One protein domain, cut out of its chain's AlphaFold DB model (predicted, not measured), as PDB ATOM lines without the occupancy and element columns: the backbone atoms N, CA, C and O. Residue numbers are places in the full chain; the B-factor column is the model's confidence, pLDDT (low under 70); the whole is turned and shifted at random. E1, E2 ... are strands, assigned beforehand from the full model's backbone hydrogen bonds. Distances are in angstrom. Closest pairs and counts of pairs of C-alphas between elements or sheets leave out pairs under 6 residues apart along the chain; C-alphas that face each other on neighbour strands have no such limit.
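AT A GLANCE: This is residues 32 to 111 of the 111 residues of an uncharacterized protein of Weizmannia ginsengihum (UniProt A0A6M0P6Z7). One strongly twisted sheet rolls up into a small, incompletely closed barrel: E1, E4 and E5 lie side by side, and the hairpin of E6 and E7 joins the beginning of E1 and folds back toward E5. At the other end of E1, the small hairpin of E2 and E3 extends the sheet. The printed part has 80 residues and no named helix; along the chain come seven named strands, E1, E2, E3, E4, E5, E6 and E7, the class is all strand, and the sheet is branched, with E1 the antiparallel neighbour of E2, E4 and E6, and with E2 and E3, E4 and E5, and E6 and E7 as its other antiparallel neighbour pairs. It is compact, with a radius of gyration of the C-alphas of 12.0 A, and elongated, spanning 38 by 25 by 21 A.

IN THESE COORDINATES: Find C-alpha 32 at (164.749, 133.881, 206.124); from there E1, residues 32 to 41, runs 26.4 A to C-alpha 41 at (153.673, 150.860, 189.267) and bends by 57 degrees at residue 36. E4 is residues 69 to 74, 16.8 A long, and E5 is residues 79 to 82. Look for E2 at residues 49 to 52 and E3 at residues 58 to 60. E6, residues 95 to 101, measures 19.8 A, and E7, residues 104 to 110, measures 18.2 A and ends at C-alpha 110 at (162.190, 128.806, 198.233).

HOW THE PARTS SIT: Start at E1: E2 and E6 lie on one side of it, E4 on the other side. Its pairing is staggered: residues 32 to 34 pair with E6, where N 33 and O 96 are 2.9 A apart, and residues 35 to 41 with E4, where N 39 and O 71 are 2.8 A apart. Residues 39 to 40 pair with E2, with N 40 and O 51 at 3.0 A. E1, E2 and E3 form a meander, each strand the antiparallel neighbour of the one before; with E4 they make a Greek key, in which the first strand neighbours the fourth. Between E2 and E3, N 50 and O 59 are 2.9 A apart. In the hairpin of E4 and E5, look at N 80 and O 72, 2.9 A; in that of E6 and E7, at N 99 and O 107, 2.9 A. The edge strands are E3, E5 and E7. The closest C-alphas of E5 and E7, those of Asp 81 and Lys 104, are 4.7 A apart. E3 and E7 are apart.

THE WHOLE: The two C-alphas farthest apart, those of Asn 46 and Lys 111, are 37.9 A from each other. The printed part has no cut and ends at the chain's last residue. The link from E5 to E6, residues 83 to 94, is long. The mean pLDDT of the printed part of this model is 87.1; look for values under 70 at residue 46 and residues 63 to 66.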
ATOM      1  N   ARG A  32     166.075 134.505 206.172       93.88
ATOM      2  CA  ARG A  32     164.749 133.881 206.124       93.88
ATOM      3  C   ARG A  32     163.697 134.924 206.483       93.88
ATOM      4  O   ARG A  32     163.752 135.497 207.568       93.88
ATOM      5  N   VAL A  33     162.763 135.165 205.575       94.88
ATOM      6  CA  VAL A  33     161.705 136.171 205.712       94.88
ATOM      7  C   VAL A  33     160.411 135.664 205.084       94.88
ATOM      8  O   VAL A  33     160.407 134.693 204.330       94.88
ATOM      9  N   THR A  34     159.315 136.352 205.369       95.75
ATOM     10  CA  THR A  34     158.025 136.141 204.709       95.75
ATOM     11  C   THR A  34     157.731 137.318 203.787       95.75
ATOM     12  O   THR A  34     157.980 138.463 204.171       95.75
ATOM     13  N   ILE A  35     157.191 137.061 202.597       95.12
ATOM     14  CA  ILE A  35     156.694 138.110 201.697       95.12
ATOM     15  C   ILE A  35     155.401 138.671 202.291       95.12
ATOM     16  O   ILE A  35     154.439 137.942 202.502       95.12
ATOM     17  N   VAL A  36     155.373 139.964 202.594       96.12
ATOM     18  CA  VAL A  36     154.240 140.632 203.255       96.12
ATOM     19  C   VAL A  36     153.327 141.312 202.243       96.12
ATOM     20  O   VAL A  36     152.114 141.297 202.413       96.12
ATOM     21  N   GLU A  37     153.896 141.908 201.198       94.62
ATOM     22  CA  GLU A  37     153.137 142.637 200.183       94.62
ATOM     23  C   GLU A  37     153.937 142.749 198.882       94.62
ATOM     24  O   GLU A  37     155.170 142.794 198.908       94.62
ATOM     25  N   LYS A  38     153.232 142.844 197.752       93.50
ATOM     26  CA  LYS A  38     153.805 143.186 196.442       93.50
ATOM     27  C   LYS A  38     153.311 144.569 196.029       93.50
ATOM     28  O   LYS A  38     152.127 144.856 196.163       93.50
ATOM     29  N   TYR A  39     154.196 145.408 195.508       92.56
ATOM     30  CA  TYR A  39     153.894 146.748 195.014       92.56
ATOM     31  C   TYR A  39     154.171 146.831 193.522       92.56
ATOM     32  O   TYR A  39     155.195 146.334 193.057       92.56
ATOM     33  N   TYR A  40     153.278 147.501 192.796       89.69
ATOM     34  CA  TYR A  40     153.389 147.675 191.353       89.69
ATOM     35  C   TYR A  40     153.116 149.119 190.929       89.69
ATOM     36  O   TYR A  40     152.155 149.739 191.391       89.69
ATOM     37  N   ALA A  41     153.936 149.638 190.018       88.75
ATOM     38  CA  ALA A  41     153.673 150.860 189.267       88.75
ATOM     39  C   ALA A  41     153.912 150.604 187.776       88.75
ATOM     40  O   ALA A  41     155.047 150.404 187.354       88.75
ATOM     41  N   ALA A  42     152.848 150.657 186.968       81.19
ATOM     42  CA  ALA A  42     152.937 150.450 185.521       81.19
ATOM     43  C   ALA A  42     153.766 151.533 184.811       81.19
ATOM     44  O   ALA A  42     154.502 151.236 183.877       81.19
ATOM     45  N   ASN A  43     153.640 152.791 185.249       77.88
ATOM     46  CA  ASN A  43     154.340 153.926 184.652       77.88
ATOM     47  C   ASN A  43     154.808 154.915 185.742       77.88
ATOM     48  O   ASN A  43     154.098 155.884 186.037       77.88
ATOM     49  N   PRO A  44     155.992 154.683 186.342       72.19
ATOM     50  CA  PRO A  44     156.538 155.522 187.411       72.19
ATOM     51  C   PRO A  44     156.806 156.972 186.985       72.19
ATOM     52  O   PRO A  44     156.829 157.863 187.832       72.19
ATOM     53  N   LYS A  45     156.973 157.224 185.677       71.12
ATOM     54  CA  LYS A  45     157.212 158.562 185.113       71.12
ATOM     55  C   LYS A  45     156.000 159.487 185.265       71.12
ATOM     56  O   LYS A  45     156.171 160.670 185.529       71.12
ATOM     57  N   ASN A  46     154.788 158.945 185.122       67.50
ATOM     58  CA  ASN A  46     153.538 159.707 185.244       67.50
ATOM     59  C   ASN A  46     152.896 159.567 186.629       67.50
ATOM     60  O   ASN A  46     152.068 160.388 187.018       67.50
ATOM     61  N   ASN A  47     153.243 158.512 187.367       71.44
ATOM     62  CA  ASN A  47     152.692 158.241 188.683       71.44
ATOM     63  C   ASN A  47     153.797 157.715 189.596       71.44
ATOM     64  O   ASN A  47     154.095 156.521 189.610       71.44
ATOM     65  N   SER A  48     154.373 158.615 190.391       79.38
ATOM     66  CA  SER A  48     155.469 158.361 191.335       79.38
ATOM     67  C   SER A  48     155.075 157.471 192.521       79.38
ATOM     68  O   SER A  48     155.701 157.532 193.580       79.38
ATOM     69  N   LYS A  49     153.998 156.687 192.397       86.62
ATOM     70  CA  LYS A  49     153.461 155.832 193.450       86.62
ATOM     71  C   LYS A  49     153.251 154.411 192.937       86.62
ATOM     72  O   LYS A  49     152.495 154.201 191.991       86.62
ATOM     73  N   ALA A  50     153.848 153.435 193.617       88.06
ATOM     74  CA  ALA A  50     153.500 152.027 193.454       88.06
ATOM     75  C   ALA A  50     152.406 151.625 194.442       88.06
ATOM     76  O   ALA A  50     152.388 152.084 195.585       88.06
ATOM     77  N   VAL A  51     151.481 150.781 193.993       90.44
ATOM     78  CA  VAL A  51     150.298 150.364 194.754       90.44
ATOM     79  C   VAL A  51     150.463 148.919 195.209       90.44
ATOM     80  O   VAL A  51     150.809 148.053 194.408       90.44
ATOM     81  N   GLY A  52     150.207 148.670 196.491       90.81
ATOM     82  CA  GLY A  52     150.195 147.338 197.084       90.81
ATOM     83  C   GLY A  52     149.062 146.487 196.516       90.81
ATOM     84  O   GLY A  52     147.923 146.952 196.424       90.81
ATOM     85  N   VAL A  53     149.351 145.241 196.150       88.25
ATOM     86  CA  VAL A  53     148.377 144.322 195.547       88.25
ATOM     87  C   VAL A  53     147.256 144.005 196.539       88.25
ATOM     88  O   VAL A  53     146.079 144.132 196.181       88.25
ATOM     89  N   THR A  54     147.618 143.688 197.784       89.38
ATOM     90  CA  THR A  54     146.687 143.247 198.835       89.38
ATOM     91  C   THR A  54     146.095 144.426 199.606       89.38
ATOM     92  O   THR A  54     144.882 144.566 199.721       89.38
ATOM     93  N   THR A  55     146.945 145.317 200.113       90.38
ATOM     94  CA  THR A  55     146.593 146.405 201.042       90.38
ATOM     95  C   THR A  55     146.190 147.701 200.347       90.38
ATOM     96  O   THR A  55     145.744 148.630 201.016       90.38
ATOM     97  N   LYS A  56     146.410 147.820 199.029       90.00
ATOM     98  CA  LYS A  56     146.226 149.057 198.242       90.00
ATOM     99  C   LYS A  56     147.026 150.268 198.747       90.00
ATOM    100  O   LYS A  56     146.832 151.386 198.264       90.00
ATOM    101  N   LYS A  57     147.963 150.063 199.683       90.12
ATOM    102  CA  LYS A  57     148.850 151.116 200.191       90.12
ATOM    103  C   LYS A  57     149.749 151.631 199.074       90.12
ATOM    104  O   LYS A  57     150.205 150.860 198.233       90.12
ATOM    105  N   LYS A  58     150.013 152.936 199.081       90.56
ATOM    106  CA  LYS A  58     150.851 153.595 198.078       90.56
ATOM    107  C   LYS A  58     152.232 153.874 198.659       90.56
ATOM    108  O   LYS A  58     152.318 154.468 199.729       90.56
ATOM    109  N   ILE A  59     153.282 153.483 197.946       88.06
ATOM    110  CA  ILE A  59     154.674 153.808 198.286       88.06
ATOM    111  C   ILE A  59     155.268 154.714 197.215       88.06
ATOM    112  O   ILE A  59     154.925 154.584 196.041       88.06
ATOM    113  N   SER A  60     156.133 155.641 197.623       87.06
ATOM    114  CA  SER A  60     156.847 156.507 196.684       87.06
ATOM    115  C   SER A  60     157.863 155.693 195.892       87.06
ATOM    116  O   SER A  60     158.553 154.850 196.468       87.06
ATOM    117  N   VAL A  61     157.962 155.954 194.592       82.00
ATOM    118  CA  VAL A  61     158.933 155.314 193.704       82.00
ATOM    119  C   VAL A  61     159.809 156.347 193.006       82.00
ATOM    120  O   VAL A  61     159.336 157.451 192.719       82.00
ATOM    121  N   PRO A  62     161.078 156.013 192.708       72.31
ATOM    122  CA  PRO A  62     161.944 156.892 191.935       72.31
ATOM    123  C   PRO A  62     161.321 157.193 190.562       72.31
ATOM    124  O   PRO A  62     161.086 156.293 189.757       72.31
ATOM    125  N   THR A  63     161.083 158.472 190.274       63.94
ATOM    126  CA  THR A  63     160.455 158.968 189.030       63.94
ATOM    127  C   THR A  63     161.347 158.872 187.792       63.94
ATOM    128  O   THR A  63     160.930 159.223 186.692       63.94
ATOM    129  N   SER A  64     162.581 158.394 187.944       62.75
ATOM    130  CA  SER A  64     163.598 158.388 186.890       62.75
ATOM    131  C   SER A  64     163.444 157.261 185.863       62.75
ATOM    132  O   SER A  64     164.243 157.182 184.933       62.75
ATOM    133  N   THR A  65     162.442 156.384 186.000       63.06
ATOM    134  CA  THR A  65     162.293 155.197 185.145       63.06
ATOM    135  C   THR A  65     160.964 155.183 184.388       63.06
ATOM    136  O   THR A  65     159.893 155.387 184.952       63.06
ATOM    137  N   SER A  66     161.035 154.936 183.076       69.25
ATOM    138  CA  SER A  66     159.870 154.721 182.199       69.25
ATOM    139  C   SER A  66     159.385 153.268 182.184       69.25
ATOM    140  O   SER A  66     158.350 152.974 181.592       69.25
ATOM    141  N   LYS A  67     160.142 152.357 182.804       78.19
ATOM    142  CA  LYS A  67     159.810 150.934 182.900       78.19
ATOM    143  C   LYS A  67     158.866 150.682 184.080       78.19
ATOM    144  O   LYS A  67     158.935 151.433 185.054       78.19
ATOM    145  N   PRO A  68     158.041 149.621 184.034       82.38
ATOM    146  CA  PRO A  68     157.278 149.189 185.194       82.38
ATOM    147  C   PRO A  68     158.190 148.984 186.404       82.38
ATOM    148  O   PRO A  68     159.285 148.431 186.282       82.38
ATOM    149  N   TYR A  69     157.737 149.437 187.567       87.44
ATOM    150  CA  TYR A  69     158.442 149.264 188.828       87.44
ATOM    151  C   TYR A  69     157.714 148.239 189.692       87.44
ATOM    152  O   TYR A  69     156.499 148.336 189.902       87.44
ATOM    153  N   CYS A  70     158.483 147.298 190.235       89.69
ATOM    154  CA  CYS A  70     158.015 146.316 191.194       89.69
ATOM    155  C   CYS A  70     158.859 146.360 192.459       89.69
ATOM    156  O   CYS A  70     160.085 146.488 192.411       89.69
ATOM    157  N   ALA A  71     158.190 146.190 193.593       92.88
ATOM    158  CA  ALA A  71     158.850 145.982 194.868       92.88
ATOM    159  C   ALA A  71     158.094 144.970 195.723       92.88
ATOM    160  O   ALA A  71     156.891 144.766 195.565       92.88
ATOM    161  N   MET A  72     158.803 144.346 196.653       94.38
ATOM    162  CA  MET A  72     158.230 143.443 197.647       94.38
ATOM    163  C   MET A  72     158.586 143.933 199.039       94.38
ATOM    164  O   MET A  72     159.735 144.290 199.302       94.38
ATOM    165  N   GLN A  73     157.600 143.919 199.930       95.19
ATOM    166  CA  GLN A  73     157.827 144.079 201.358       95.19
ATOM    167  C   GLN A  73     158.030 142.717 202.000       95.19
ATOM    168  O   GLN A  73     157.278 141.778 201.744       95.19
ATOM    169  N   PHE A  74     159.012 142.639 202.887       95.50
ATOM    170  CA  PHE A  74     159.353 141.437 203.633       95.50
ATOM    171  C   PHE A  74     159.116 141.628 205.133       95.50
ATOM    172  O   PHE A  74     159.079 142.747 205.649       95.50
ATOM    173  N   SER A  75     158.990 140.518 205.859       95.50
ATOM    174  CA  SER A  75     158.725 140.498 207.305       95.50
ATOM    175  C   SER A  75     159.831 141.127 208.158       95.50
ATOM    176  O   SER A  75     159.601 141.427 209.322       95.50
ATOM    177  N   ASN A  76     161.021 141.355 207.595       91.81
ATOM    178  CA  ASN A  76     162.105 142.104 208.236       91.81
ATOM    179  C   ASN A  76     161.958 143.636 208.088       91.81
ATOM    180  O   ASN A  76     162.905 144.372 208.359       91.81
ATOM    181  N   GLY A  77     160.812 144.116 207.595       91.44
ATOM    182  CA  GLY A  77     160.513 145.536 207.409       91.44
ATOM    183  C   GLY A  77     161.148 146.166 206.167       91.44
ATOM    184  O   GLY A  77     160.964 147.358 205.935       91.44
ATOM    185  N   LYS A  78     161.891 145.403 205.354       92.88
ATOM    186  CA  LYS A  78     162.495 145.914 204.117       92.88
ATOM    187  C   LYS A  78     161.493 145.887 202.971       92.88
ATOM    188  O   LYS A  78     160.770 144.910 202.795       92.88
ATOM    189  N   ILE A  79     161.517 146.946 202.167       94.00
ATOM    190  CA  ILE A  79     160.893 147.009 200.847       94.00
ATOM    191  C   ILE A  79     162.039 147.010 199.840       94.00
ATOM    192  O   ILE A  79     162.915 147.871 199.930       94.00
ATOM    193  N   LEU A  80     162.075 146.019 198.953       93.25
ATOM    194  CA  LEU A  80     163.159 145.858 197.986       93.25
ATOM    195  C   LEU A  80     162.628 145.916 196.559       93.25
ATOM    196  O   LEU A  80     161.628 145.270 196.245       93.25
ATOM    197  N   ASP A  81     163.347 146.646 195.716       91.75
ATOM    198  CA  ASP A  81     163.139 146.750 194.278       91.75
ATOM    199  C   ASP A  81     163.483 145.417 193.613       91.75
ATOM    200  O   ASP A  81     164.497 144.783 193.942       91.75
ATOM    201  N   LEU A  82     162.673 145.017 192.640       89.50
ATOM    202  CA  LEU A  82     162.845 143.768 191.912       89.50
ATOM    203  C   LEU A  82     162.377 143.885 190.462       89.50
ATOM    204  O   LEU A  82     161.618 144.783 190.101       89.50
ATOM    205  N   ASP A  83     162.845 142.955 189.636       85.56
ATOM    206  CA  ASP A  83     162.397 142.844 188.254       85.56
ATOM    207  C   ASP A  83     160.971 142.278 188.202       85.56
ATOM    208  O   ASP A  83     160.692 141.213 188.759       85.56
ATOM    209  N   CYS A  84     160.069 143.005 187.540       82.56
ATOM    210  CA  CYS A  84     158.654 142.659 187.460       82.56
ATOM    211  C   CYS A  84     158.365 141.332 186.756       82.56
ATOM    212  O   CYS A  84     157.304 140.769 186.996       82.56
ATOM    213  N   HIS A  85     159.254 140.847 185.890       82.50
ATOM    214  CA  HIS A  85     159.056 139.608 185.144       82.50
ATOM    215  C   HIS A  85     159.644 138.405 185.879       82.50
ATOM    216  O   HIS A  85     159.041 137.335 185.887       82.50
ATOM    217  N   THR A  86     160.790 138.582 186.536       78.50
ATOM    218  CA  THR A  86     161.557 137.468 187.111       78.50
ATOM    219  C   THR A  86     160.901 136.823 188.335       78.50
ATOM    220  O   THR A  86     161.111 135.641 188.578       78.50
ATOM    221  N   TYR A  87     160.112 137.570 189.114       78.94
ATOM    222  CA  TYR A  87     159.626 137.118 190.432       78.94
ATOM    223  C   TYR A  87     158.094 137.128 190.556       78.94
ATOM    224  O   TYR A  87     157.519 137.399 191.619       78.94
ATOM    225  N   LEU A  88     157.409 136.877 189.438       76.62
ATOM    226  CA  LEU A  88     155.947 136.810 189.390       76.62
ATOM    227  C   LEU A  88     155.392 135.631 190.187       76.62
ATOM    228  O   LEU A  88     154.349 135.784 190.819       76.62
ATOM    229  N   ASP A  89     156.115 134.513 190.198       87.75
ATOM    230  CA  ASP A  89     155.710 133.230 190.770       87.75
ATOM    231  C   ASP A  89     155.710 133.197 192.307       87.75
ATOM    232  O   ASP A  89     155.171 132.269 192.898       87.75
ATOM    233  N   TYR A  90     156.300 134.196 192.962       89.81
ATOM    234  CA  TYR A  90     156.300 134.304 194.419       89.81
ATOM    235  C   TYR A  90     155.011 134.930 194.950       89.81
ATOM    236  O   TYR A  90     154.606 136.025 194.524       89.81
ATOM    237  N   GLU A  91     154.408 134.276 195.937       91.44
ATOM    238  CA  GLU A  91     153.129 134.675 196.515       91.44
ATOM    239  C   GLU A  91     153.288 135.485 197.808       91.44
ATOM    240  O   GLU A  91     154.250 135.362 198.570       91.44
ATOM    241  N   VAL A  92     152.303 136.339 198.093       92.38
ATOM    242  CA  VAL A  92     152.222 137.012 199.393       92.38
ATOM    243  C   VAL A  92     151.952 135.959 200.477       92.38
ATOM    244  O   VAL A  92     151.161 135.047 200.274       92.38
ATOM    245  N   LYS A  93     152.582 136.114 201.647       94.19
ATOM    246  CA  LYS A  93     152.665 135.159 202.773       94.19
ATOM    247  C   LYS A  93     153.624 133.981 202.569       94.19
ATOM    248  O   LYS A  93     153.793 133.181 203.491       94.19
ATOM    249  N   GLU A  94     154.307 133.892 201.432       94.50
ATOM    250  CA  GLU A  94     155.294 132.842 201.194       94.50
ATOM    251  C   GLU A  94     156.569 133.046 202.037       94.50
ATOM    252  O   GLU A  94     157.044 134.172 202.221       94.50
ATOM    253  N   LYS A  95     157.137 131.947 202.559       95.38
ATOM    254  CA  LYS A  95     158.402 131.946 203.316       95.38
ATOM    255  C   LYS A  95     159.581 131.713 202.376       95.38
ATOM    256  O   LYS A  95     159.688 130.654 201.762       95.38
ATOM    257  N   VAL A  96     160.504 132.666 202.329       94.94
ATOM    258  CA  VAL A  96     161.625 132.685 201.385       94.94
ATOM    259  C   VAL A  96     162.940 133.055 202.064       94.94
ATOM    260  O   VAL A  96     162.985 133.592 203.173       94.94
ATOM    261  N   LYS A  97     164.040 132.773 201.376       94.38
ATOM    262  CA  LYS A  97     165.373 133.275 201.700       94.38
ATOM    263  C   LYS A  97     165.737 134.382 200.728       94.38
ATOM    264  O   LYS A  97     165.726 134.136 199.528       94.38
ATOM    265  N   ILE A  98     166.119 135.552 201.231       93.19
ATOM    266  CA  ILE A  98     166.516 136.686 200.388       93.19
ATOM    267  C   ILE A  98     167.958 137.124 200.624       93.19
ATOM    268  O   ILE A  98     168.485 137.020 201.734       93.19
ATOM    269  N   LYS A  99     168.562 137.672 199.570       92.69
ATOM    270  CA  LYS A  99     169.763 138.509 199.610       92.69
ATOM    271  C   LYS A  99     169.465 139.837 198.936       92.69
ATOM    272  O   LYS A  99     168.778 139.881 197.918       92.69
ATOM    273  N   TRP A 100     170.030 140.916 199.462       91.56
ATOM    274  CA  TRP A 100     169.850 142.254 198.909       91.56
ATOM    275  C   TRP A 100     171.153 143.052 198.918       91.56
ATOM    276  O   TRP A 100     172.103 142.736 199.640       91.56
ATOM    277  N   LYS A 101     171.197 144.104 198.102       89.25
ATOM    278  CA  LYS A 101     172.282 145.091 198.071       89.25
ATOM    279  C   LYS A 101     171.657 146.479 197.940       89.25
ATOM    280  O   LYS A 101     171.054 146.794 196.916       89.25
ATOM    281  N   GLY A 102     171.791 147.302 198.981       88.50
ATOM    282  CA  GLY A 102     171.040 148.559 199.074       88.50
ATOM    283  C   GLY A 102     169.536 148.280 199.079       88.50
ATOM    284  O   GLY A 102     169.079 147.460 199.872       88.50
ATOM    285  N   ASN A 103     168.799 148.900 198.156       89.06
ATOM    286  CA  ASN A 103     167.355 148.694 198.001       89.06
ATOM    287  C   ASN A 103     166.993 147.622 196.964       89.06
ATOM    288  O   ASN A 103     165.815 147.389 196.740       89.06
ATOM    289  N   LYS A 104     167.966 146.955 196.330       89.69
ATOM    290  CA  LYS A 104     167.688 145.951 195.293       89.69
ATOM    291  C   LYS A 104     167.733 144.536 195.850       89.69
ATOM    292  O   LYS A 104     168.704 144.158 196.517       89.69
ATOM    293  N   LEU A 105     166.717 143.747 195.517       90.88
ATOM    294  CA  LEU A 105     166.723 142.303 195.704       90.88
ATOM    295  C   LEU A 105     167.744 141.686 194.737       90.88
ATOM    296  O   LEU A 105     167.701 141.931 193.535       90.88
ATOM    297  N   VAL A 106     168.694 140.926 195.278       90.75
ATOM    298  CA  VAL A 106     169.759 140.273 194.499       90.75
ATOM    299  C   VAL A 106     169.405 138.822 194.212       90.75
ATOM    300  O   VAL A 106     169.697 138.330 193.130       90.75
ATOM    301  N   ASP A 107     168.810 138.135 195.185       90.69
ATOM    302  CA  ASP A 107     168.422 136.733 195.055       90.69
ATOM    303  C   ASP A 107     167.276 136.422 196.026       90.69
ATOM    304  O   ASP A 107     167.225 136.972 197.133       90.69
ATOM    305  N   ILE A 108     166.385 135.528 195.616       92.06
ATOM    306  CA  ILE A 108     165.256 135.018 196.389       92.06
ATOM    307  C   ILE A 108     165.104 133.526 196.103       92.06
ATOM    308  O   ILE A 108     165.189 133.090 194.958       92.06
ATOM    309  N   ARG A 109     164.916 132.730 197.157       91.81
ATOM    310  CA  ARG A 109     164.818 131.271 197.053       91.81
ATOM    311  C   ARG A 109     163.712 130.720 197.935       91.81
ATOM    312  O   ARG A 109     163.558 131.146 199.084       91.81
ATOM    313  N   ARG A 110     163.015 129.706 197.424       90.25
ATOM    314  CA  ARG A 110     162.190 128.806 198.233       90.25
ATOM    315  C   ARG A 110     163.115 127.832 198.972       90.25
ATOM    316  O   ARG A 110     163.926 127.164 198.341       90.25
ATOM    317  N   LYS A 111     162.944 127.749 200.294       70.44
ATOM    318  CA  LYS A 111     163.674 126.890 201.249       70.44
ATOM    319  C   LYS A 111     165.139 127.187 201.552       70.44
ATOM    320  O   LYS A 111     166.049 127.299 200.708       70.44
TER     321      LYS A 111